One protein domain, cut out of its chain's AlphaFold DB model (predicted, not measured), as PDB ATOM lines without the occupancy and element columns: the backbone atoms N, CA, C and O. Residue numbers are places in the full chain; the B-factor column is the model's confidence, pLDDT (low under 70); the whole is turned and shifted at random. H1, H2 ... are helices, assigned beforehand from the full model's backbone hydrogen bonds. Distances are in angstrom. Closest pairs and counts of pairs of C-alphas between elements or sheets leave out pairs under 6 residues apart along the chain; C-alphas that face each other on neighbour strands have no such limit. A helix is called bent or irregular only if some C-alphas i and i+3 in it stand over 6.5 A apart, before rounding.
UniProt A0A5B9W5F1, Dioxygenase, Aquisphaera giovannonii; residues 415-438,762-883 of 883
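This is residues 415 to 438 and 762 to 883 of the 883 residues of the protein "Dioxygenase" of Aquisphaera giovannonii (UniProt A0A5B9W5F1). Six helices or arms make a compact up-and-down bundle in three tiers: the hairpin H2 and H3 packs on H4, H4 and H5 make the middle tier, and H6 with H1a covers the other side. H7 packs by its end on H2, H1b turns away beyond the bundle, and residues 869 to 883 form a tail on the outside. The printed part has 146 residues with seven named helices, H1 to H7 in chain order, and no named strand; the class is all helix. The whole is compact, with a radius of gyration of the C-alphas of 15.1 A and spans of 41 by 33 by 30 A.

By its hydrogen bonds H1, residues 416 to 437, was assigned as one helix, but it is bent: C-alphas 426 and 429 are 6.8 A apart. Its arms are H1a, residues 416 to 426, from C-alpha 416 at (7.407, -25.206, 1.773), and H1b, residues 429 to 437. H2 is residues 765 to 776, 18.2 A long. H3, residues 781 to 800, is 28.1 A long and irregular, with C-alphas 787 and 790 7.5 A apart and a kink of 57 degrees near residue 788. H4 is residues 809 to 818, beginning at C-alpha 809 at (-5.468, -27.248, -14.504), and H5 is residues 820 to 829. H6, residues 841 to 854, is 19.6 A long, and H7, residues 857 to 868, ends at C-alpha 868 at (-12.742, -27.546, -7.260).

H1a touches H6, closest at the C-alphas of Ala 423 and Ser 850, 4.2 A, opposite ways at a shallow tilt of 20 degrees. H1b is close to H6 but not clearly touching, with the C-alphas of Ala 430 and Asn 843 7.0 A apart. H4 touches H2, the same way at a shallow tilt of 26 degrees, closest at the C-alphas of Leu 774 and Ala 814, 4.3 A. H4 and H5 form a hairpin at a steep tilt of 40 degrees, closest at the C-alphas of Gly 816 and Ala 823, 5.0 A. Residues 864 to 868 of H7 touch H2, closest at the C-alphas of Asp 771 and His 868, 5.5 A. In H1a, H1b, H4, H5, H6 and H7 every O i to N i+4 pair is within hydrogen-bond range; in H2 5 of 8 are, in H3 12 of 16.

The C-alphas farthest apart, those of Ala 802 and Asp 882, are 47.4 A apart. Residues 439 to 761 are not printed, and C-alphas 438 and 762 are 25.3 A apart across the cut. The link from H5 to H6 is long, at 11 residues. The pLDDT is under 70 in residues 762 to 768, 800 to 805 and 870 to 883.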
ATOM      1  N   PRO A 415       8.267 -29.999   2.379       97.50
ATOM      2  CA  PRO A 415       8.484 -28.694   3.005       97.50
ATOM      3  C   PRO A 415       8.227 -27.520   2.046       97.50
ATOM      4  O   PRO A 415       8.517 -27.607   0.851       97.50
ATOM      5  N   LEU A 416       7.754 -26.385   2.578       95.75
ATOM      6  CA  LEU A 416       7.407 -25.206   1.773       95.75
ATOM      7  C   LEU A 416       8.588 -24.676   0.940       95.75
ATOM      8  O   LEU A 416       8.386 -24.271  -0.200       95.75
ATOM      9  N   ASP A 417       9.816 -24.716   1.456       97.31
ATOM     10  CA  ASP A 417      10.981 -24.217   0.714       97.31
ATOM     11  C   ASP A 417      11.408 -25.159  -0.426       97.31
ATOM     12  O   ASP A 417      11.814 -24.688  -1.489       97.31
ATOM     13  N   GLU A 418      11.213 -26.477  -0.277       98.19
ATOM     14  CA  GLU A 418      11.348 -27.419  -1.398       98.19
ATOM     15  C   GLU A 418      10.255 -27.155  -2.444       98.19
ATOM     16  O   GLU A 418      10.546 -27.036  -3.634       98.19
ATOM     17  N   SER A 419       9.009 -26.959  -1.995       98.06
ATOM     18  CA  SER A 419       7.867 -26.608  -2.849       98.06
ATOM     19  C   SER A 419       8.121 -25.325  -3.651       98.06
ATOM     20  O   SER A 419       7.889 -25.285  -4.858       98.06
ATOM     21  N   ARG A 420       8.696 -24.294  -3.025       98.12
ATOM     22  CA  ARG A 420       9.108 -23.043  -3.684       98.12
ATOM     23  C   ARG A 420      10.277 -23.232  -4.655       98.12
ATOM     24  O   ARG A 420      10.292 -22.595  -5.709       98.12
ATOM     25  N   GLY A 421      11.223 -24.121  -4.350       98.44
ATOM     26  CA  GLY A 421      12.289 -24.518  -5.275       98.44
ATOM     27  C   GLY A 421      11.743 -25.188  -6.543       98.44
ATOM     28  O   GLY A 421      12.105 -24.805  -7.657       98.44
ATOM     29  N   LEU A 422      10.802 -26.124  -6.383       98.56
ATOM     30  CA  LEU A 422      10.070 -26.750  -7.491       98.56
ATOM     31  C   LEU A 422       9.229 -25.727  -8.278       98.56
ATOM     32  O   LEU A 422       9.221 -25.753  -9.510       98.56
ATOM     33  N   ALA A 423       8.581 -24.782  -7.589       98.38
ATOM     34  CA  ALA A 423       7.810 -23.715  -8.222       98.38
ATOM     35  C   ALA A 423       8.672 -22.841  -9.149       98.38
ATOM     36  O   ALA A 423       8.268 -22.603 -10.290       98.38
ATOM     37  N   ARG A 424       9.860 -22.411  -8.689       98.38
ATOM     38  CA  ARG A 424      10.841 -21.646  -9.488       98.38
ATOM     39  C   ARG A 424      11.350 -22.449 -10.690       98.38
ATOM     40  O   ARG A 424      11.313 -21.939 -11.805       98.38
ATOM     41  N   ARG A 425      11.712 -23.728 -10.502       97.88
ATOM     42  CA  ARG A 425      12.145 -24.641 -11.584       97.88
ATOM     43  C   ARG A 425      11.158 -24.676 -12.762       97.88
ATOM     44  O   ARG A 425      11.586 -24.613 -13.912       97.88
ATOM     45  N   VAL A 426       9.854 -24.720 -12.479       97.00
ATOM     46  CA  VAL A 426       8.791 -24.705 -13.503       97.00
ATOM     47  C   VAL A 426       8.494 -23.291 -14.034       97.00
ATOM     48  O   VAL A 426       8.179 -23.132 -15.217       97.00
ATOM     49  N   LEU A 427       8.612 -22.259 -13.189       96.19
ATOM     50  CA  LEU A 427       8.254 -20.875 -13.518       96.19
ATOM     51  C   LEU A 427       9.292 -20.199 -14.415       96.19
ATOM     52  O   LEU A 427       8.937 -19.628 -15.448       96.19
ATOM     53  N   ASP A 428      10.561 -20.239 -14.012       95.75
ATOM     54  CA  ASP A 428      11.616 -19.368 -14.532       95.75
ATOM     55  C   ASP A 428      11.820 -19.488 -16.059       95.75
ATOM     56  O   ASP A 428      11.967 -18.449 -16.715       95.75
ATOM     57  N   PRO A 429      11.754 -20.683 -16.692       92.81
ATOM     58  CA  PRO A 429      11.837 -20.801 -18.149       92.81
ATOM     59  C   PRO A 429      10.674 -20.110 -18.878       92.81
ATOM     60  O   PRO A 429      10.889 -19.422 -19.880       92.81
ATOM     61  N   ALA A 430       9.444 -20.267 -18.374       91.19
ATOM     62  CA  ALA A 430       8.242 -19.682 -18.968       91.19
ATOM     63  C   ALA A 430       8.178 -18.166 -18.735       91.19
ATOM     64  O   ALA A 430       7.908 -17.400 -19.662       91.19
ATOM     65  N   LEU A 431       8.499 -17.725 -17.517       93.56
ATOM     66  CA  LEU A 431       8.576 -16.319 -17.133       93.56
ATOM     67  C   LEU A 431       9.612 -15.564 -17.982       93.56
ATOM     68  O   LEU A 431       9.319 -14.482 -18.489       93.56
ATOM     69  N   LYS A 432      10.784 -16.163 -18.225       93.69
ATOM     70  CA  LYS A 432      11.835 -15.592 -19.080       93.69
ATOM     71  C   LYS A 432      11.394 -15.411 -20.537       93.69
ATOM     72  O   LYS A 432      11.700 -14.375 -21.127       93.69
ATOM     73  N   GLU A 433      10.661 -16.363 -21.129       91.19
ATOM     74  CA  GLU A 433      10.091 -16.161 -22.475       91.19
ATOM     75  C   GLU A 433       8.959 -15.117 -22.469       91.19
ATOM     76  O   GLU A 433       8.898 -14.281 -23.374       91.19
ATOM     77  N   ALA A 434       8.104 -15.098 -21.442       90.50
ATOM     78  CA  ALA A 434       6.991 -14.154 -21.343       90.50
ATOM     79  C   ALA A 434       7.444 -12.695 -21.156       90.50
ATOM     80  O   ALA A 434       6.927 -11.809 -21.838       90.50
ATOM     81  N   ILE A 435       8.449 -12.440 -20.310       91.75
ATOM     82  CA  ILE A 435       9.071 -11.115 -20.153       91.75
ATOM     83  C   ILE A 435       9.657 -10.642 -21.490       91.75
ATOM     84  O   ILE A 435       9.385  -9.523 -21.925       91.75
ATOM     85  N   ALA A 436      10.418 -11.506 -22.171       91.38
ATOM     86  CA  ALA A 436      11.129 -11.138 -23.391       91.38
ATOM     87  C   ALA A 436      10.227 -11.000 -24.633       91.38
ATOM     88  O   ALA A 436      10.538 -10.207 -25.524       91.38
ATOM     89  N   LYS A 437       9.172 -11.821 -24.758       89.19
ATOM     90  CA  LYS A 437       8.412 -12.003 -26.015       89.19
ATOM     91  C   LYS A 437       6.910 -12.292 -25.845       89.19
ATOM     92  O   LYS A 437       6.247 -12.562 -26.850       89.19
ATOM     93  N   GLY A 438       6.384 -12.293 -24.620       85.56
ATOM     94  CA  GLY A 438       4.971 -12.546 -24.318       85.56
ATOM     95  C   GLY A 438       4.085 -11.298 -24.381       85.56
ATOM     96  O   GLY A 438       4.565 -10.160 -24.385       85.56
ATOM     97  N   GLY A 762      -9.074 -35.023 -21.180       54.88
ATOM     98  CA  GLY A 762      -8.572 -33.755 -21.731       54.88
ATOM     99  C   GLY A 762      -9.610 -32.637 -21.901       54.88
ATOM    100  O   GLY A 762      -9.249 -31.537 -22.323       54.88
ATOM    101  N   GLY A 763     -10.890 -32.902 -21.616       59.56
ATOM    102  CA  GLY A 763     -11.989 -31.932 -21.720       59.56
ATOM    103  C   GLY A 763     -12.697 -31.688 -20.384       59.56
ATOM    104  O   GLY A 763     -12.269 -32.180 -19.346       59.56
ATOM    105  N   ASN A 764     -13.826 -30.972 -20.409       48.75
ATOM    106  CA  ASN A 764     -14.592 -30.606 -19.204       48.75
ATOM    107  C   ASN A 764     -15.013 -31.807 -18.322       48.75
ATOM    108  O   ASN A 764     -15.222 -31.636 -17.128       48.75
ATOM    109  N   GLY A 765     -15.119 -33.025 -18.873       52.97
ATOM    110  CA  GLY A 765     -15.386 -34.238 -18.081       52.97
ATOM    111  C   GLY A 765     -14.203 -34.690 -17.209       52.97
ATOM    112  O   GLY A 765     -14.396 -35.373 -16.207       52.97
ATOM    113  N   GLY A 766     -12.977 -34.288 -17.555       55.44
ATOM    114  CA  GLY A 766     -11.769 -34.583 -16.786       55.44
ATOM    115  C   GLY A 766     -11.601 -33.754 -15.515       55.44
ATOM    116  O   GLY A 766     -10.837 -34.161 -14.639       55.44
ATOM    117  N   GLU A 767     -12.321 -32.633 -15.382       63.00
ATOM    118  CA  GLU A 767     -12.335 -31.821 -14.156       63.00
ATOM    119  C   GLU A 767     -12.903 -32.663 -13.003       63.00
ATOM    120  O   GLU A 767     -12.152 -33.026 -12.103       63.00
ATOM    121  N   GLY A 768     -14.132 -33.181 -13.120       67.75
ATOM    122  CA  GLY A 768     -14.746 -34.029 -12.085       67.75
ATOM    123  C   GLY A 768     -13.970 -35.311 -11.723       67.75
ATOM    124  O   GLY A 768     -14.083 -35.800 -10.597       67.75
ATOM    125  N   ARG A 769     -13.137 -35.847 -12.629       79.00
ATOM    126  CA  ARG A 769     -12.241 -36.987 -12.330       79.00
ATOM    127  C   ARG A 769     -10.928 -36.593 -11.646       79.00
ATOM    128  O   ARG A 769     -10.289 -37.454 -11.049       79.00
ATOM    129  N   SER A 770     -10.535 -35.326 -11.719       87.69
ATOM    130  CA  SER A 770      -9.339 -34.778 -11.066       87.69
ATOM    131  C   SER A 770      -9.682 -34.097  -9.736       87.69
ATOM    132  O   SER A 770      -8.930 -34.218  -8.770       87.69
ATOM    133  N   ASP A 771     -10.844 -33.445  -9.668       88.88
ATOM    134  CA  ASP A 771     -11.339 -32.675  -8.525       88.88
ATOM    135  C   ASP A 771     -11.559 -33.551  -7.287       88.88
ATOM    136  O   ASP A 771     -11.155 -33.173  -6.189       88.88
ATOM    137  N   LEU A 772     -12.134 -34.753  -7.442       91.31
ATOM    138  CA  LEU A 772     -12.313 -35.667  -6.312       91.31
ATOM    139  C   LEU A 772     -10.960 -36.103  -5.702       91.31
ATOM    140  O   LEU A 772     -10.775 -35.878  -4.505       91.31
ATOM    141  N   PRO A 773      -9.986 -36.659  -6.456       94.69
ATOM    142  CA  PRO A 773      -8.639 -36.902  -5.933       94.69
ATOM    143  C   PRO A 773      -7.981 -35.667  -5.307       94.69
ATOM    144  O   PRO A 773      -7.409 -35.760  -4.221       94.69
ATOM    145  N   LEU A 774      -8.086 -34.507  -5.960       95.25
ATOM    146  CA  LEU A 774      -7.527 -33.239  -5.494       95.25
ATOM    147  C   LEU A 774      -8.085 -32.837  -4.120       95.25
ATOM    148  O   LEU A 774      -7.309 -32.473  -3.236       95.25
ATOM    149  N   LEU A 775      -9.393 -32.978  -3.898       94.62
ATOM    150  CA  LEU A 775     -10.021 -32.711  -2.601       94.62
ATOM    151  C   LEU A 775      -9.671 -33.778  -1.548       94.62
ATOM    152  O   LEU A 775      -9.323 -33.440  -0.415       94.62
ATOM    153  N   LEU A 776      -9.711 -35.065  -1.909       96.56
ATOM    154  CA  LEU A 776      -9.438 -36.169  -0.976       96.56
ATOM    155  C   LEU A 776      -7.957 -36.294  -0.585       96.56
ATOM    156  O   LEU A 776      -7.659 -36.823   0.487       96.56
ATOM    157  N   SER A 777      -7.028 -35.762  -1.386       96.88
ATOM    158  CA  SER A 777      -5.584 -35.757  -1.092       96.88
ATOM    159  C   SER A 777      -5.210 -35.014   0.200       96.88
ATOM    160  O   SER A 777      -4.150 -35.276   0.773       96.88
ATOM    161  N   ARG A 778      -6.097 -34.143   0.707       95.75
ATOM    162  CA  ARG A 778      -5.981 -33.511   2.030       95.75
ATOM    163  C   ARG A 778      -6.172 -34.494   3.190       95.75
ATOM    164  O   ARG A 778      -5.678 -34.217   4.275       95.75
ATOM    165  N   TYR A 779      -6.849 -35.620   2.974       97.38
ATOM    166  CA  TYR A 779      -7.279 -36.552   4.025       97.38
ATOM    167  C   TYR A 779      -6.667 -37.952   3.888       97.38
ATOM    168  O   TYR A 779      -6.287 -38.559   4.891       97.38
ATOM    169  N   ASP A 780      -6.523 -38.461   2.660       97.56
ATOM    170  CA  ASP A 780      -5.792 -39.701   2.391       97.56
ATOM    171  C   ASP A 780      -5.182 -39.716   0.978       97.56
ATOM    172  O   ASP A 780      -5.872 -39.886  -0.033       97.56
ATOM    173  N   ARG A 781      -3.856 -39.539   0.900       96.81
ATOM    174  CA  ARG A 781      -3.129 -39.481  -0.380       96.81
ATOM    175  C   ARG A 781      -3.073 -40.821  -1.114       96.81
ATOM    176  O   ARG A 781      -2.970 -40.803  -2.335       96.81
ATOM    177  N   ALA A 782      -3.177 -41.963  -0.427       96.19
ATOM    178  CA  ALA A 782      -3.145 -43.278  -1.078       96.19
ATOM    179  C   ALA A 782      -4.470 -43.574  -1.800       96.19
ATOM    180  O   ALA A 782      -4.477 -44.015  -2.954       96.19
ATOM    181  N   VAL A 783      -5.595 -43.242  -1.158       96.12
ATOM    182  CA  VAL A 783      -6.923 -43.270  -1.792       96.12
ATOM    183  C   VAL A 783      -6.989 -42.277  -2.956       96.12
ATOM    184  O   VAL A 783      -7.423 -42.644  -4.047       96.12
ATOM    185  N   ALA A 784      -6.505 -41.044  -2.769       96.44
ATOM    186  CA  ALA A 784      -6.481 -40.037  -3.831       96.44
ATOM    187  C   ALA A 784      -5.622 -40.466  -5.037       96.44
ATOM    188  O   ALA A 784      -6.084 -40.374  -6.172       96.44
ATOM    189  N   ALA A 785      -4.413 -40.995  -4.811       96.00
ATOM    190  CA  ALA A 785      -3.537 -41.497  -5.874       96.00
ATOM    191  C   ALA A 785      -4.178 -42.654  -6.653       96.00
ATOM    192  O   ALA A 785      -4.092 -42.702  -7.878       96.00
ATOM    193  N   THR A 786      -4.878 -43.545  -5.947       93.56
ATOM    194  CA  THR A 786      -5.632 -44.654  -6.548       93.56
ATOM    195  C   THR A 786      -6.739 -44.150  -7.476       93.56
ATOM    196  O   THR A 786      -6.876 -44.641  -8.594       93.56
ATOM    197  N   LEU A 787      -7.500 -43.137  -7.050       91.56
ATOM    198  CA  LEU A 787      -8.558 -42.525  -7.863       91.56
ATOM    199  C   LEU A 787      -8.002 -41.719  -9.054       91.56
ATOM    200  O   LEU A 787      -8.644 -41.661 -10.099       91.56
ATOM    201  N   LEU A 788      -6.810 -41.126  -8.916       92.06
ATOM    202  CA  LEU A 788      -6.143 -40.358  -9.976       92.06
ATOM    203  C   LEU A 788      -5.358 -41.235 -10.973       92.06
ATOM    204  O   LEU A 788      -4.886 -40.723 -11.986       92.06
ATOM    205  N   ALA A 789      -5.212 -42.543 -10.739       90.19
ATOM    206  CA  ALA A 789      -4.376 -43.411 -11.575       90.19
ATOM    207  C   ALA A 789      -4.695 -43.352 -13.094       90.19
ATOM    208  O   ALA A 789      -3.742 -43.224 -13.869       90.19
ATOM    209  N   PRO A 790      -5.971 -43.330 -13.552       85.00
ATOM    210  CA  PRO A 790      -6.294 -43.161 -14.976       85.00
ATOM    211  C   PRO A 790      -5.883 -41.790 -15.541       85.00
ATOM    212  O   PRO A 790      -5.581 -41.661 -16.726       85.00
ATOM    213  N   VAL A 791      -5.849 -40.755 -14.695       86.56
ATOM    214  CA  VAL A 791      -5.418 -39.401 -15.069       86.56
ATOM    215  C   VAL A 791      -3.896 -39.319 -15.197       86.56
ATOM    216  O   VAL A 791      -3.428 -38.754 -16.182       86.56
ATOM    217  N   ASP A 792      -3.103 -39.905 -14.291       87.56
ATOM    218  CA  ASP A 792      -1.635 -39.935 -14.466       87.56
ATOM    219  C   ASP A 792      -1.209 -40.839 -15.637       87.56
ATOM    220  O   ASP A 792      -0.269 -40.499 -16.353       87.56
ATOM    221  N   GLU A 793      -1.924 -41.934 -15.921       84.12
ATOM    222  CA  GLU A 793      -1.707 -42.708 -17.154       84.12
ATOM    223  C   GLU A 793      -1.996 -41.870 -18.412       84.12
ATOM    224  O   GLU A 793      -1.162 -41.801 -19.320       84.12
ATOM    225  N   TYR A 794      -3.124 -41.154 -18.444       83.94
ATOM    226  CA  TYR A 794      -3.445 -40.214 -19.520       83.94
ATOM    227  C   TYR A 794      -2.372 -39.118 -19.678       83.94
ATOM    228  O   TYR A 794      -1.926 -38.869 -20.800       83.94
ATOM    229  N   LEU A 795      -1.910 -38.511 -18.575       86.12
ATOM    230  CA  LEU A 795      -0.863 -37.479 -18.568       86.12
ATOM    231  C   LEU A 795       0.471 -38.023 -19.105       86.12
ATOM    232  O   LEU A 795       1.102 -37.367 -19.933       86.12
ATOM    233  N   ARG A 796       0.870 -39.241 -18.706       84.44
ATOM    234  CA  ARG A 796       2.029 -39.960 -19.275       84.44
ATOM    235  C   ARG A 796       1.883 -40.204 -20.782       84.44
ATOM    236  O   ARG A 796       2.886 -40.241 -21.491       84.44
ATOM    237  N   GLY A 797       0.655 -40.345 -21.278       79.44
ATOM    238  CA  GLY A 797       0.355 -40.519 -22.698       79.44
ATOM    239  C   GLY A 797       0.498 -39.254 -23.556       79.44
ATOM    240  O   GLY A 797       0.807 -39.387 -24.741       79.44
ATOM    241  N   ILE A 798       0.304 -38.047 -23.000       80.50
ATOM    242  CA  ILE A 798       0.208 -36.778 -23.761       80.50
ATOM    243  C   ILE A 798       1.331 -36.569 -24.798       80.50
ATOM    244  O   ILE A 798       0.992 -36.244 -25.937       80.50
ATOM    245  N   PRO A 799       2.631 -36.784 -24.497       73.94
ATOM    246  CA  PRO A 799       3.710 -36.532 -25.460       73.94
ATOM    247  C   PRO A 799       3.627 -37.355 -26.756       73.94
ATOM    248  O   PRO A 799       4.250 -36.986 -27.748       73.94
ATOM    249  N   ASN A 800       2.848 -38.443 -26.760       66.94
ATOM    250  CA  ASN A 800       2.673 -39.349 -27.895       66.94
ATOM    251  C   ASN A 800       1.340 -39.140 -28.653       66.94
ATOM    252  O   ASN A 800       1.044 -39.893 -29.580       66.94
ATOM    253  N   ARG A 801       0.504 -38.159 -28.267       66.62
ATOM    254  CA  ARG A 801      -0.852 -37.963 -28.823       66.62
ATOM    255  C   ARG A 801      -0.865 -36.930 -29.951       66.62
ATOM    256  O   ARG A 801      -0.585 -35.755 -29.735       66.62
ATOM    257  N   ALA A 802      -1.263 -37.362 -31.149       52.72
ATOM    258  CA  ALA A 802      -1.275 -36.532 -32.357       52.72
ATOM    259  C   ALA A 802      -2.280 -35.360 -32.316       52.72
ATOM    260  O   ALA A 802      -1.987 -34.299 -32.860       52.72
ATOM    261  N   ASP A 803      -3.425 -35.525 -31.642       54.69
ATOM    262  CA  ASP A 803      -4.475 -34.493 -31.540       54.69
ATOM    263  C   ASP A 803      -4.090 -33.316 -30.617       54.69
ATOM    264  O   ASP A 803      -4.777 -32.291 -30.581       54.69
ATOM    265  N   GLY A 804      -2.985 -33.439 -29.868       56.34
ATOM    266  CA  GLY A 804      -2.526 -32.407 -28.940       56.34
ATOM    267  C   GLY A 804      -3.498 -32.180 -27.779       56.34
ATOM    268  O   GLY A 804      -3.807 -31.033 -27.451       56.34
ATOM    269  N   ASP A 805      -4.001 -33.265 -27.185       60.44
ATOM    270  CA  ASP A 805      -4.885 -33.199 -26.021       60.44
ATOM    271  C   ASP A 805      -4.197 -32.508 -24.831       60.44
ATOM    272  O   ASP A 805      -3.002 -32.675 -24.576       60.44
ATOM    273  N   ASN A 806      -4.966 -31.705 -24.099       71.25
ATOM    274  CA  ASN A 806      -4.434 -30.811 -23.078       71.25
ATOM    275  C   ASN A 806      -4.362 -31.495 -21.703       71.25
ATOM    276  O   ASN A 806      -5.260 -32.247 -21.320       71.25
ATOM    277  N   ALA A 807      -3.330 -31.166 -20.921       80.69
ATOM    278  CA  ALA A 807      -3.377 -31.335 -19.472       80.69
ATOM    279  C   ALA A 807      -4.226 -30.197 -18.886       80.69
ATOM    280  O   ALA A 807      -3.920 -29.023 -19.113       80.69
ATOM    281  N   THR A 808      -5.308 -30.518 -18.174       82.62
ATOM    282  CA  THR A 808      -6.173 -29.494 -17.566       82.62
ATOM    283  C   THR A 808      -5.559 -28.965 -16.261       82.62
ATOM    284  O   THR A 808      -4.761 -29.667 -15.628       82.62
ATOM    285  N   PRO A 809      -5.923 -27.753 -15.798       84.38
ATOM    286  CA  PRO A 809      -5.468 -27.248 -14.504       84.38
ATOM    287  C   PRO A 809      -5.807 -28.201 -13.353       84.38
ATOM    288  O   PRO A 809      -4.952 -28.458 -12.513       84.38
ATOM    289  N   ALA A 810      -7.015 -28.777 -13.353       85.81
ATOM    290  CA  ALA A 810      -7.465 -29.715 -12.327       85.81
ATOM    291  C   ALA A 810      -6.562 -30.958 -12.237       85.81
ATOM    292  O   ALA A 810      -6.165 -31.343 -11.140       85.81
ATOM    293  N   MET A 811      -6.158 -31.535 -13.377       90.81
ATOM    294  CA  MET A 811      -5.221 -32.668 -13.422       90.81
ATOM    295  C   MET A 811      -3.872 -32.329 -12.785       90.81
ATOM    296  O   MET A 811      -3.364 -33.074 -11.949       90.81
ATOM    297  N   ILE A 812      -3.288 -31.196 -13.183       94.06
ATOM    298  CA  ILE A 812      -1.968 -30.763 -12.715       94.06
ATOM    299  C   ILE A 812      -2.002 -30.427 -11.219       94.06
ATOM    300  O   ILE A 812      -1.096 -30.821 -10.487       94.06
ATOM    301  N   LEU A 813      -3.076 -29.782 -10.750       94.81
ATOM    302  CA  LEU A 813      -3.306 -29.523  -9.329       94.81
ATOM    303  C   LEU A 813      -3.471 -30.823  -8.531       94.81
ATOM    304  O   LEU A 813      -2.913 -30.923  -7.438       94.81
ATOM    305  N   ALA A 814      -4.197 -31.811  -9.067       95.44
ATOM    306  CA  ALA A 814      -4.425 -33.108  -8.428       95.44
ATOM    307  C   ALA A 814      -3.122 -33.897  -8.246       95.44
ATOM    308  O   ALA A 814      -2.842 -34.354  -7.137       95.44
ATOM    309  N   VAL A 815      -2.283 -33.992  -9.289       96.75
ATOM    310  CA  VAL A 815      -0.946 -34.596  -9.153       96.75
ATOM    311  C   VAL A 815      -0.111 -33.779  -8.161       96.75
ATOM    312  O   VAL A 815       0.453 -34.355  -7.239       96.75
ATOM    313  N   GLY A 816      -0.106 -32.444  -8.264       96.81
ATOM    314  CA  GLY A 816       0.666 -31.557  -7.381       96.81
ATOM    315  C   GLY A 816       0.276 -31.597  -5.897       96.81
ATOM    316  O   GLY A 816       1.116 -31.320  -5.045       96.81
ATOM    317  N   ALA A 817      -0.962 -31.966  -5.559       96.88
ATOM    318  CA  ALA A 817      -1.425 -32.113  -4.173       96.88
ATOM    319  C   ALA A 817      -1.095 -33.490  -3.550       96.88
ATOM    320  O   ALA A 817      -1.068 -33.639  -2.323       96.88
ATOM    321  N   ILE A 818      -0.829 -34.491  -4.397       97.56
ATOM    322  CA  ILE A 818      -0.482 -35.865  -4.011       97.56
ATOM    323  C   ILE A 818       1.043 -36.049  -4.016       97.56
ATOM    324  O   ILE A 818       1.609 -36.442  -2.997       97.56
ATOM    325  N   ASP A 819       1.698 -35.719  -5.132       97.81
ATOM    326  CA  ASP A 819       3.151 -35.736  -5.325       97.81
ATOM    327  C   ASP A 819       3.610 -34.522  -6.175       97.81
ATOM    328  O   ASP A 819       3.576 -34.549  -7.413       97.81
ATOM    329  N   PRO A 820       4.098 -33.449  -5.522       97.94
ATOM    330  CA  PRO A 820       4.677 -32.282  -6.188       97.94
ATOM    331  C   PRO A 820       5.836 -32.583  -7.142       97.94
ATOM    332  O   PRO A 820       6.011 -31.865  -8.126       97.94
ATOM    333  N   ARG A 821       6.656 -33.605  -6.862       98.00
ATOM    334  CA  ARG A 821       7.850 -33.915  -7.665       98.00
ATOM    335  C   ARG A 821       7.424 -34.560  -8.977       98.00
ATOM    336  O   ARG A 821       7.820 -34.091 -10.044       98.00
ATOM    337  N   ARG A 822       6.509 -35.531  -8.897       96.19
ATOM    338  CA  ARG A 822       5.824 -36.131 -10.051       96.19
ATOM    339  C   ARG A 822       5.100 -35.081 -10.904       96.19
ATOM    340  O   ARG A 822       5.152 -35.147 -12.130       96.19
ATOM    341  N   ALA A 823       4.469 -34.081 -10.285       96.75
ATOM    342  CA  ALA A 823       3.810 -32.997 -11.018       96.75
ATOM    343  C   ALA A 823       4.796 -32.153 -11.848       96.75
ATOM    344  O   ALA A 823       4.492 -31.806 -12.992       96.75
ATOM    345  N   VAL A 824       5.993 -31.866 -11.318       97.75
ATOM    346  CA  VAL A 824       7.057 -31.176 -12.072       97.75
ATOM    347  C   VAL A 824       7.511 -32.010 -13.270       97.75
ATOM    348  O   VAL A 824       7.589 -31.470 -14.370       97.75
ATOM    349  N   GLU A 825       7.734 -33.318 -13.100       96.00
ATOM    350  CA  GLU A 825       8.087 -34.218 -14.215       96.00
ATOM    351  C   GLU A 825       7.040 -34.198 -15.336       96.00
ATOM    352  O   GLU A 825       7.396 -34.126 -16.513       96.00
ATOM    353  N   VAL A 826       5.748 -34.240 -14.985       93.88
ATOM    354  CA  VAL A 826       4.646 -34.149 -15.956       93.88
ATOM    355  C   VAL A 826       4.726 -32.832 -16.726       93.88
ATOM    356  O   VAL A 826       4.705 -32.843 -17.953       93.88
ATOM    357  N   VAL A 827       4.846 -31.701 -16.025       93.69
ATOM    358  CA  VAL A 827       4.814 -30.352 -16.619       93.69
ATOM    359  C   VAL A 827       6.076 -30.012 -17.431       93.69
ATOM    360  O   VAL A 827       6.003 -29.256 -18.408       93.69
ATOM    361  N   GLU A 828       7.227 -30.585 -17.078       93.31
ATOM    362  CA  GLU A 828       8.452 -30.523 -17.886       93.31
ATOM    363  C   GLU A 828       8.387 -31.446 -19.110       93.31
ATOM    364  O   GLU A 828       8.875 -31.066 -20.176       93.31
ATOM    365  N   GLY A 829       7.737 -32.608 -18.989       91.56
ATOM    366  CA  GLY A 829       7.507 -33.556 -20.082       91.56
ATOM    367  C   GLY A 829       6.435 -33.136 -21.098       91.56
ATOM    368  O   GLY A 829       6.343 -33.751 -22.161       91.56
ATOM    369  N   LEU A 830       5.635 -32.100 -20.814       89.06
ATOM    370  CA  LEU A 830       4.623 -31.599 -21.752       89.06
ATOM    371  C   LEU A 830       5.253 -31.081 -23.063       89.06
ATOM    372  O   LEU A 830       6.276 -30.384 -23.024       89.06
ATOM    373  N   PRO A 831       4.608 -31.319 -24.227       85.88
ATOM    374  CA  PRO A 831       5.026 -30.749 -25.506       85.88
ATOM    375  C   PRO A 831       5.235 -29.234 -25.437       85.88
ATOM    376  O   PRO A 831       4.523 -28.518 -24.727       85.88
ATOM    377  N   LYS A 832       6.196 -28.718 -26.211       85.31
ATOM    378  CA  LYS A 832       6.459 -27.276 -26.278       85.31
ATOM    379  C   LYS A 832       5.182 -26.514 -26.665       85.31
ATOM    380  O   LYS A 832       4.546 -26.847 -27.660       85.31
ATOM    381  N   ALA A 833       4.877 -25.463 -25.899       83.88
ATOM    382  CA  ALA A 833       3.762 -24.555 -26.150       83.88
ATOM    383  C   ALA A 833       3.722 -24.088 -27.616       83.88
ATOM    384  O   ALA A 833       4.749 -23.695 -28.185       83.88
ATOM    385  N   ARG A 834       2.532 -24.137 -28.223       81.62
ATOM    386  CA  ARG A 834       2.300 -23.793 -29.637       81.62
ATOM    387  C   ARG A 834       2.247 -22.278 -29.830       81.62
ATOM    388  O   ARG A 834       2.629 -21.766 -30.880       81.62
ATOM    389  N   SER A 835       1.825 -21.553 -28.796       82.56
ATOM    390  CA  SER A 835       1.818 -20.092 -28.725       82.56
ATOM    391  C   SER A 835       2.487 -19.572 -27.445       82.56
ATOM    392  O   SER A 835       2.737 -20.310 -26.493       82.56
ATOM    393  N   ARG A 836       2.746 -18.259 -27.391       82.38
ATOM    394  CA  ARG A 836       3.186 -17.565 -26.161       82.38
ATOM    395  C   ARG A 836       2.032 -17.059 -25.294       82.38
ATOM    396  O   ARG A 836       2.279 -16.330 -24.333       82.38
ATOM    397  N   SER A 837       0.787 -17.385 -25.641       82.69
ATOM    398  CA  SER A 837      -0.355 -17.013 -24.810       82.69
ATOM    399  C   SER A 837      -0.370 -17.866 -23.546       82.69
ATOM    400  O   SER A 837      -0.034 -19.050 -23.581       82.69
ATOM    401  N   ILE A 838      -0.814 -17.283 -22.435       81.69
ATOM    402  CA  ILE A 838      -1.063 -18.016 -21.193       81.69
ATOM    403  C   ILE A 838      -2.181 -19.059 -21.337       81.69
ATOM    404  O   ILE A 838      -2.221 -20.014 -20.576       81.69
ATOM    405  N   ASN A 839      -3.055 -18.895 -22.337       78.69
ATOM    406  CA  ASN A 839      -4.140 -19.826 -22.654       78.69
ATOM    407  C   ASN A 839      -3.658 -21.066 -23.438       78.69
ATOM    408  O   ASN A 839      -4.459 -21.943 -23.749       78.69
ATOM    409  N   ASP A 840      -2.372 -21.128 -23.797       83.00
ATOM    410  CA  ASP A 840      -1.736 -22.349 -24.291       83.00
ATOM    411  C   ASP A 840      -1.611 -23.349 -23.137       83.00
ATOM    412  O   ASP A 840      -1.112 -22.994 -22.069       83.00
ATOM    413  N   SER A 841      -2.059 -24.588 -23.328       81.31
ATOM    414  CA  SER A 841      -2.182 -25.575 -22.248       81.31
ATOM    415  C   SER A 841      -0.862 -25.882 -21.545       81.31
ATOM    416  O   SER A 841      -0.844 -25.984 -20.320       81.31
ATOM    417  N   THR A 842       0.260 -25.926 -22.268       86.56
ATOM    418  CA  THR A 842       1.582 -26.110 -21.654       86.56
ATOM    419  C   THR A 842       1.984 -24.899 -20.803       86.56
ATOM    420  O   THR A 842       2.550 -25.065 -19.721       86.56
ATOM    421  N   ASN A 843       1.677 -23.674 -21.242       87.31
ATOM    422  CA  ASN A 843       1.949 -22.469 -20.447       87.31
ATOM    423  C   ASN A 843       1.009 -22.368 -19.235       87.31
ATOM    424  O   ASN A 843       1.446 -21.977 -18.151       87.31
ATOM    425  N   TRP A 844      -0.257 -22.758 -19.398       87.31
ATOM    426  CA  TRP A 844      -1.255 -22.750 -18.333       87.31
ATOM    427  C   TRP A 844      -0.948 -23.797 -17.260       87.31
ATOM    428  O   TRP A 844      -1.023 -23.483 -16.073       87.31
ATOM    429  N   ALA A 845      -0.519 -25.002 -17.651       90.75
ATOM    430  CA  ALA A 845      -0.056 -26.048 -16.740       90.75
ATOM    431  C   ALA A 845       1.155 -25.587 -15.910       90.75
ATOM    432  O   ALA A 845       1.153 -25.734 -14.688       90.75
ATOM    433  N   ARG A 846       2.148 -24.950 -16.554       93.38
ATOM    434  CA  ARG A 846       3.316 -24.355 -15.877       93.38
ATOM    435  C   ARG A 846       2.915 -23.279 -14.877       93.38
ATOM    436  O   ARG A 846       3.301 -23.360 -13.717       93.38
ATOM    437  N   GLN A 847       2.097 -22.312 -15.297       93.38
ATOM    438  CA  GLN A 847       1.616 -21.256 -14.404       93.38
ATOM    439  C   GLN A 847       0.816 -21.834 -13.232       93.38
ATOM    440  O   GLN A 847       1.054 -21.441 -12.094       93.38
ATOM    441  N   THR A 848      -0.081 -22.788 -13.494       93.12
ATOM    442  CA  THR A 848      -0.934 -23.421 -12.478       93.12
ATOM    443  C   THR A 848      -0.099 -24.142 -11.423       93.12
ATOM    444  O   THR A 848      -0.305 -23.905 -10.231       93.12
ATOM    445  N   LEU A 849       0.865 -24.971 -11.842       96.88
ATOM    446  CA  LEU A 849       1.720 -25.712 -10.916       96.88
ATOM    447  C   LEU A 849       2.645 -24.779 -10.128       96.88
ATOM    448  O   LEU A 849       2.731 -24.901  -8.911       96.88
ATOM    449  N   SER A 850       3.302 -23.815 -10.779       97.69
ATOM    450  CA  SER A 850       4.171 -22.864 -10.075       97.69
ATOM    451  C   SER A 850       3.404 -21.997  -9.073       97.69
ATOM    452  O   SER A 850       3.900 -21.774  -7.975       97.69
ATOM    453  N   ASP A 851       2.193 -21.538  -9.404       95.25
ATOM    454  CA  ASP A 851       1.323 -20.790  -8.483       95.25
ATOM    455  C   ASP A 851       0.935 -21.681  -7.285       95.25
ATOM    456  O   ASP A 851       1.148 -21.289  -6.137       95.25
ATOM    457  N   GLN A 852       0.474 -22.919  -7.530       95.81
ATOM    458  CA  GLN A 852       0.164 -23.903  -6.481       95.81
ATOM    459  C   GLN A 852       1.363 -24.153  -5.554       95.81
ATOM    460  O   GLN A 852       1.241 -23.978  -4.342       95.81
ATOM    461  N   LEU A 853       2.513 -24.551  -6.102       97.75
ATOM    462  CA  LEU A 853       3.690 -24.947  -5.324       97.75
ATOM    463  C   LEU A 853       4.358 -23.769  -4.602       97.75
ATOM    464  O   LEU A 853       4.977 -23.975  -3.557       97.75
ATOM    465  N   ALA A 854       4.217 -22.541  -5.104       97.38
ATOM    466  CA  ALA A 854       4.731 -21.354  -4.428       97.38
ATOM    467  C   ALA A 854       3.893 -20.944  -3.202       97.38
ATOM    468  O   ALA A 854       4.440 -20.380  -2.252       97.38
ATOM    469  N   MET A 855       2.580 -21.212  -3.210       94.75
ATOM    470  CA  MET A 855       1.676 -20.837  -2.118       94.75
ATOM    471  C   MET A 855       2.011 -21.526  -0.786       94.75
ATOM    472  O   MET A 855       2.283 -22.731  -0.782       94.75
ATOM    473  N   PRO A 856       1.855 -20.813   0.352       92.62
ATOM    474  CA  PRO A 856       1.737 -21.428   1.673       92.62
ATOM    475  C   PRO A 856       0.572 -22.440   1.732       92.62
ATOM    476  O   PRO A 856      -0.443 -22.205   1.063       92.62
ATOM    477  N   PRO A 857       0.659 -23.518   2.538       91.31
ATOM    478  CA  PRO A 857      -0.282 -24.644   2.489       91.31
ATOM    479  C   PRO A 857      -1.761 -24.261   2.635       91.31
ATOM    480  O   PRO A 857      -2.589 -24.698   1.837       91.31
ATOM    481  N   ASP A 858      -2.109 -23.390   3.583       87.81
ATOM    482  CA  ASP A 858      -3.513 -23.039   3.844       87.81
ATOM    483  C   ASP A 858      -4.103 -22.164   2.734       87.81
ATOM    484  O   ASP A 858      -5.199 -22.423   2.240       87.81
ATOM    485  N   ARG A 859      -3.335 -21.182   2.238       88.31
ATOM    486  CA  ARG A 859      -3.736 -20.361   1.079       88.31
ATOM    487  C   ARG A 859      -3.815 -21.198  -0.207       88.31
ATOM    488  O   ARG A 859      -4.706 -20.955  -1.024       88.31
ATOM    489  N   ARG A 860      -2.944 -22.205  -0.370       92.19
ATOM    490  CA  ARG A 860      -3.008 -23.200  -1.455       92.19
ATOM    491  C   ARG A 860      -4.294 -24.014  -1.367       92.19
ATOM    492  O   ARG A 860      -5.024 -24.097  -2.354       92.19
ATOM    493  N   TRP A 861      -4.596 -24.576  -0.196       90.88
ATOM    494  CA  TRP A 861      -5.799 -25.377   0.008       90.88
ATOM    495  C   TRP A 861      -7.078 -24.565  -0.175       90.88
ATOM    496  O   TRP A 861      -7.940 -24.983  -0.938       90.88
ATOM    497  N   MET A 862      -7.201 -23.390   0.448       85.12
ATOM    498  CA  MET A 862      -8.408 -22.567   0.313       85.12
ATOM    499  C   MET A 862      -8.656 -22.154  -1.141       85.12
ATOM    500  O   MET A 862      -9.806 -22.045  -1.560       85.12
ATOM    501  N   ARG A 863      -7.602 -22.013  -1.959       86.50
ATOM    502  CA  ARG A 863      -7.737 -21.830  -3.411       86.50
ATOM    503  C   ARG A 863      -8.153 -23.106  -4.153       86.50
ATOM    504  O   ARG A 863      -8.959 -23.010  -5.075       86.50
ATOM    505  N   ILE A 864      -7.630 -24.274  -3.782       89.69
ATOM    506  CA  ILE A 864      -8.068 -25.568  -4.331       89.69
ATOM    507  C   ILE A 864      -9.558 -25.778  -4.030       89.69
ATOM    508  O   ILE A 864     -10.361 -25.951  -4.944       89.69
ATOM    509  N   TRP A 865      -9.948 -25.660  -2.764       87.31
ATOM    510  CA  TRP A 865     -11.330 -25.793  -2.316       87.31
ATOM    511  C   TRP A 865     -12.247 -24.748  -2.981       87.31
ATOM    512  O   TRP A 865     -13.314 -25.110  -3.475       87.31
ATOM    513  N   ARG A 866     -11.790 -23.490  -3.141       79.94
ATOM    514  CA  ARG A 866     -12.498 -22.451  -3.919       79.94
ATOM    515  C   ARG A 866     -12.843 -22.898  -5.333       79.94
ATOM    516  O   ARG A 866     -13.954 -22.635  -5.767       79.94
ATOM    517  N   PHE A 867     -11.918 -23.487  -6.084       79.94
ATOM    518  CA  PHE A 867     -12.152 -23.745  -7.511       79.94
ATOM    519  C   PHE A 867     -12.697 -25.144  -7.820       79.94
ATOM    520  O   PHE A 867     -13.368 -25.291  -8.835       79.94
ATOM    521  N   HIS A 868     -12.481 -26.133  -6.948       84.31
ATOM    522  CA  HIS A 868     -12.742 -27.546  -7.260       84.31
ATOM    523  C   HIS A 868     -13.850 -28.195  -6.413       84.31
ATOM    524  O   HIS A 868     -14.328 -29.273  -6.748       84.31
ATOM    525  N   ALA A 869     -14.338 -27.540  -5.352       79.38
ATOM    526  CA  ALA A 869     -15.447 -28.061  -4.541       79.38
ATOM    527  C   ALA A 869     -16.847 -27.816  -5.143       79.38
ATOM    528  O   ALA A 869     -17.853 -28.174  -4.539       79.38
ATOM    529  N   GLY A 870     -16.978 -27.124  -6.279       68.75
ATOM    530  CA  GLY A 870     -18.281 -26.652  -6.786       68.75
ATOM    531  C   GLY A 870     -18.899 -25.515  -5.946       68.75
ATOM    532  O   GLY A 870     -19.396 -24.541  -6.508       68.75
ATOM    533  N   CYS A 871     -18.735 -25.548  -4.616       61.97
ATOM    534  CA  CYS A 871     -19.037 -24.475  -3.663       61.97
ATOM    535  C   CYS A 871     -18.426 -23.114  -4.045       61.97
ATOM    536  O   CYS A 871     -18.881 -22.093  -3.551       61.97
ATOM    537  N   GLY A 872     -17.412 -23.059  -4.913       53.94
ATOM    538  CA  GLY A 872     -16.690 -21.839  -5.286       53.94
ATOM    539  C   GLY A 872     -17.544 -20.634  -5.660       53.94
ATOM    540  O   GLY A 872     -17.269 -19.514  -5.224       53.94
ATOM    541  N   ILE A 873     -18.602 -20.860  -6.442       50.09
ATOM    542  CA  ILE A 873     -19.526 -19.800  -6.872       50.09
ATOM    543  C   ILE A 873     -20.441 -19.384  -5.702       50.09
ATOM    544  O   ILE A 873     -20.709 -18.196  -5.520       50.09
ATOM    545  N   ALA A 874     -20.773 -20.322  -4.813       42.69
ATOM    546  CA  ALA A 874     -21.387 -20.080  -3.508       42.69
ATOM    547  C   ALA A 874     -20.401 -19.591  -2.415       42.69
ATOM    548  O   ALA A 874     -20.793 -19.485  -1.256       42.69
ATOM    549  N   MET A 875     -19.141 -19.255  -2.731       50.75
ATOM    550  CA  MET A 875     -18.133 -18.849  -1.731       50.75
ATOM    551  C   MET A 875     -17.366 -17.555  -2.058       50.75
ATOM    552  O   MET A 875     -16.409 -17.250  -1.362       50.75
ATOM    553  N   PHE A 876     -17.748 -16.768  -3.073       51.06
ATOM    554  CA  PHE A 876     -17.075 -15.489  -3.391       51.06
ATOM    555  C   PHE A 876     -16.906 -14.547  -2.177       51.06
ATOM    556  O   PHE A 876     -17.898 -14.186  -1.541       51.06
ATOM    557  N   GLU A 877     -15.657 -14.140  -1.935       48.53
ATOM    558  CA  GLU A 877     -15.143 -13.281  -0.856       48.53
ATOM    559  C   GLU A 877     -15.504 -13.677   0.593       48.53
ATOM    560  O   GLU A 877     -14.635 -14.229   1.261       48.53
ATOM    561  N   ASP A 878     -16.727 -13.437   1.085       43.75
ATOM    562  CA  ASP A 878     -17.059 -13.411   2.529       43.75
ATOM    563  C   ASP A 878     -16.514 -14.606   3.351       43.75
ATOM    564  O   ASP A 878     -16.004 -14.439   4.455       43.75
ATOM    565  N   VAL A 879     -16.602 -15.830   2.817       40.81
ATOM    566  CA  VAL A 879     -16.221 -17.063   3.538       40.81
ATOM    567  C   VAL A 879     -14.697 -17.184   3.731       40.81
ATOM    568  O   VAL A 879     -14.268 -17.913   4.617       40.81
ATOM    569  N   TYR A 880     -13.877 -16.441   2.973       45.28
ATOM    570  CA  TYR A 880     -12.410 -16.381   3.130       45.28
ATOM    571  C   TYR A 880     -11.926 -15.332   4.148       45.28
ATOM    572  O   TYR A 880     -10.716 -15.209   4.343       45.28
ATOM    573  N   ARG A 881     -12.839 -14.549   4.747       49.50
ATOM    574  CA  ARG A 881     -12.547 -13.677   5.903       49.50
ATOM    575  C   ARG A 881     -12.808 -14.394   7.233       49.50
ATOM    576  O   ARG A 881     -12.123 -14.127   8.215       49.50
ATOM    577  N   ASP A 882     -13.757 -15.332   7.233       35.53
ATOM    578  CA  ASP A 882     -14.178 -16.111   8.405       35.53
ATOM    579  C   ASP A 882     -13.435 -17.456   8.596       35.53
ATOM    580  O   ASP A 882     -13.665 -18.120   9.612       35.53
ATOM    581  N   LEU A 883     -12.625 -17.885   7.612       34.56
ATOM    582  CA  LEU A 883     -11.854 -19.144   7.570       34.56
ATOM    583  C   LEU A 883     -10.386 -18.893   7.173       34.56
ATOM    584  O   LEU A 883      -9.504 -19.261   7.977       34.56
TER     585      LEU A 883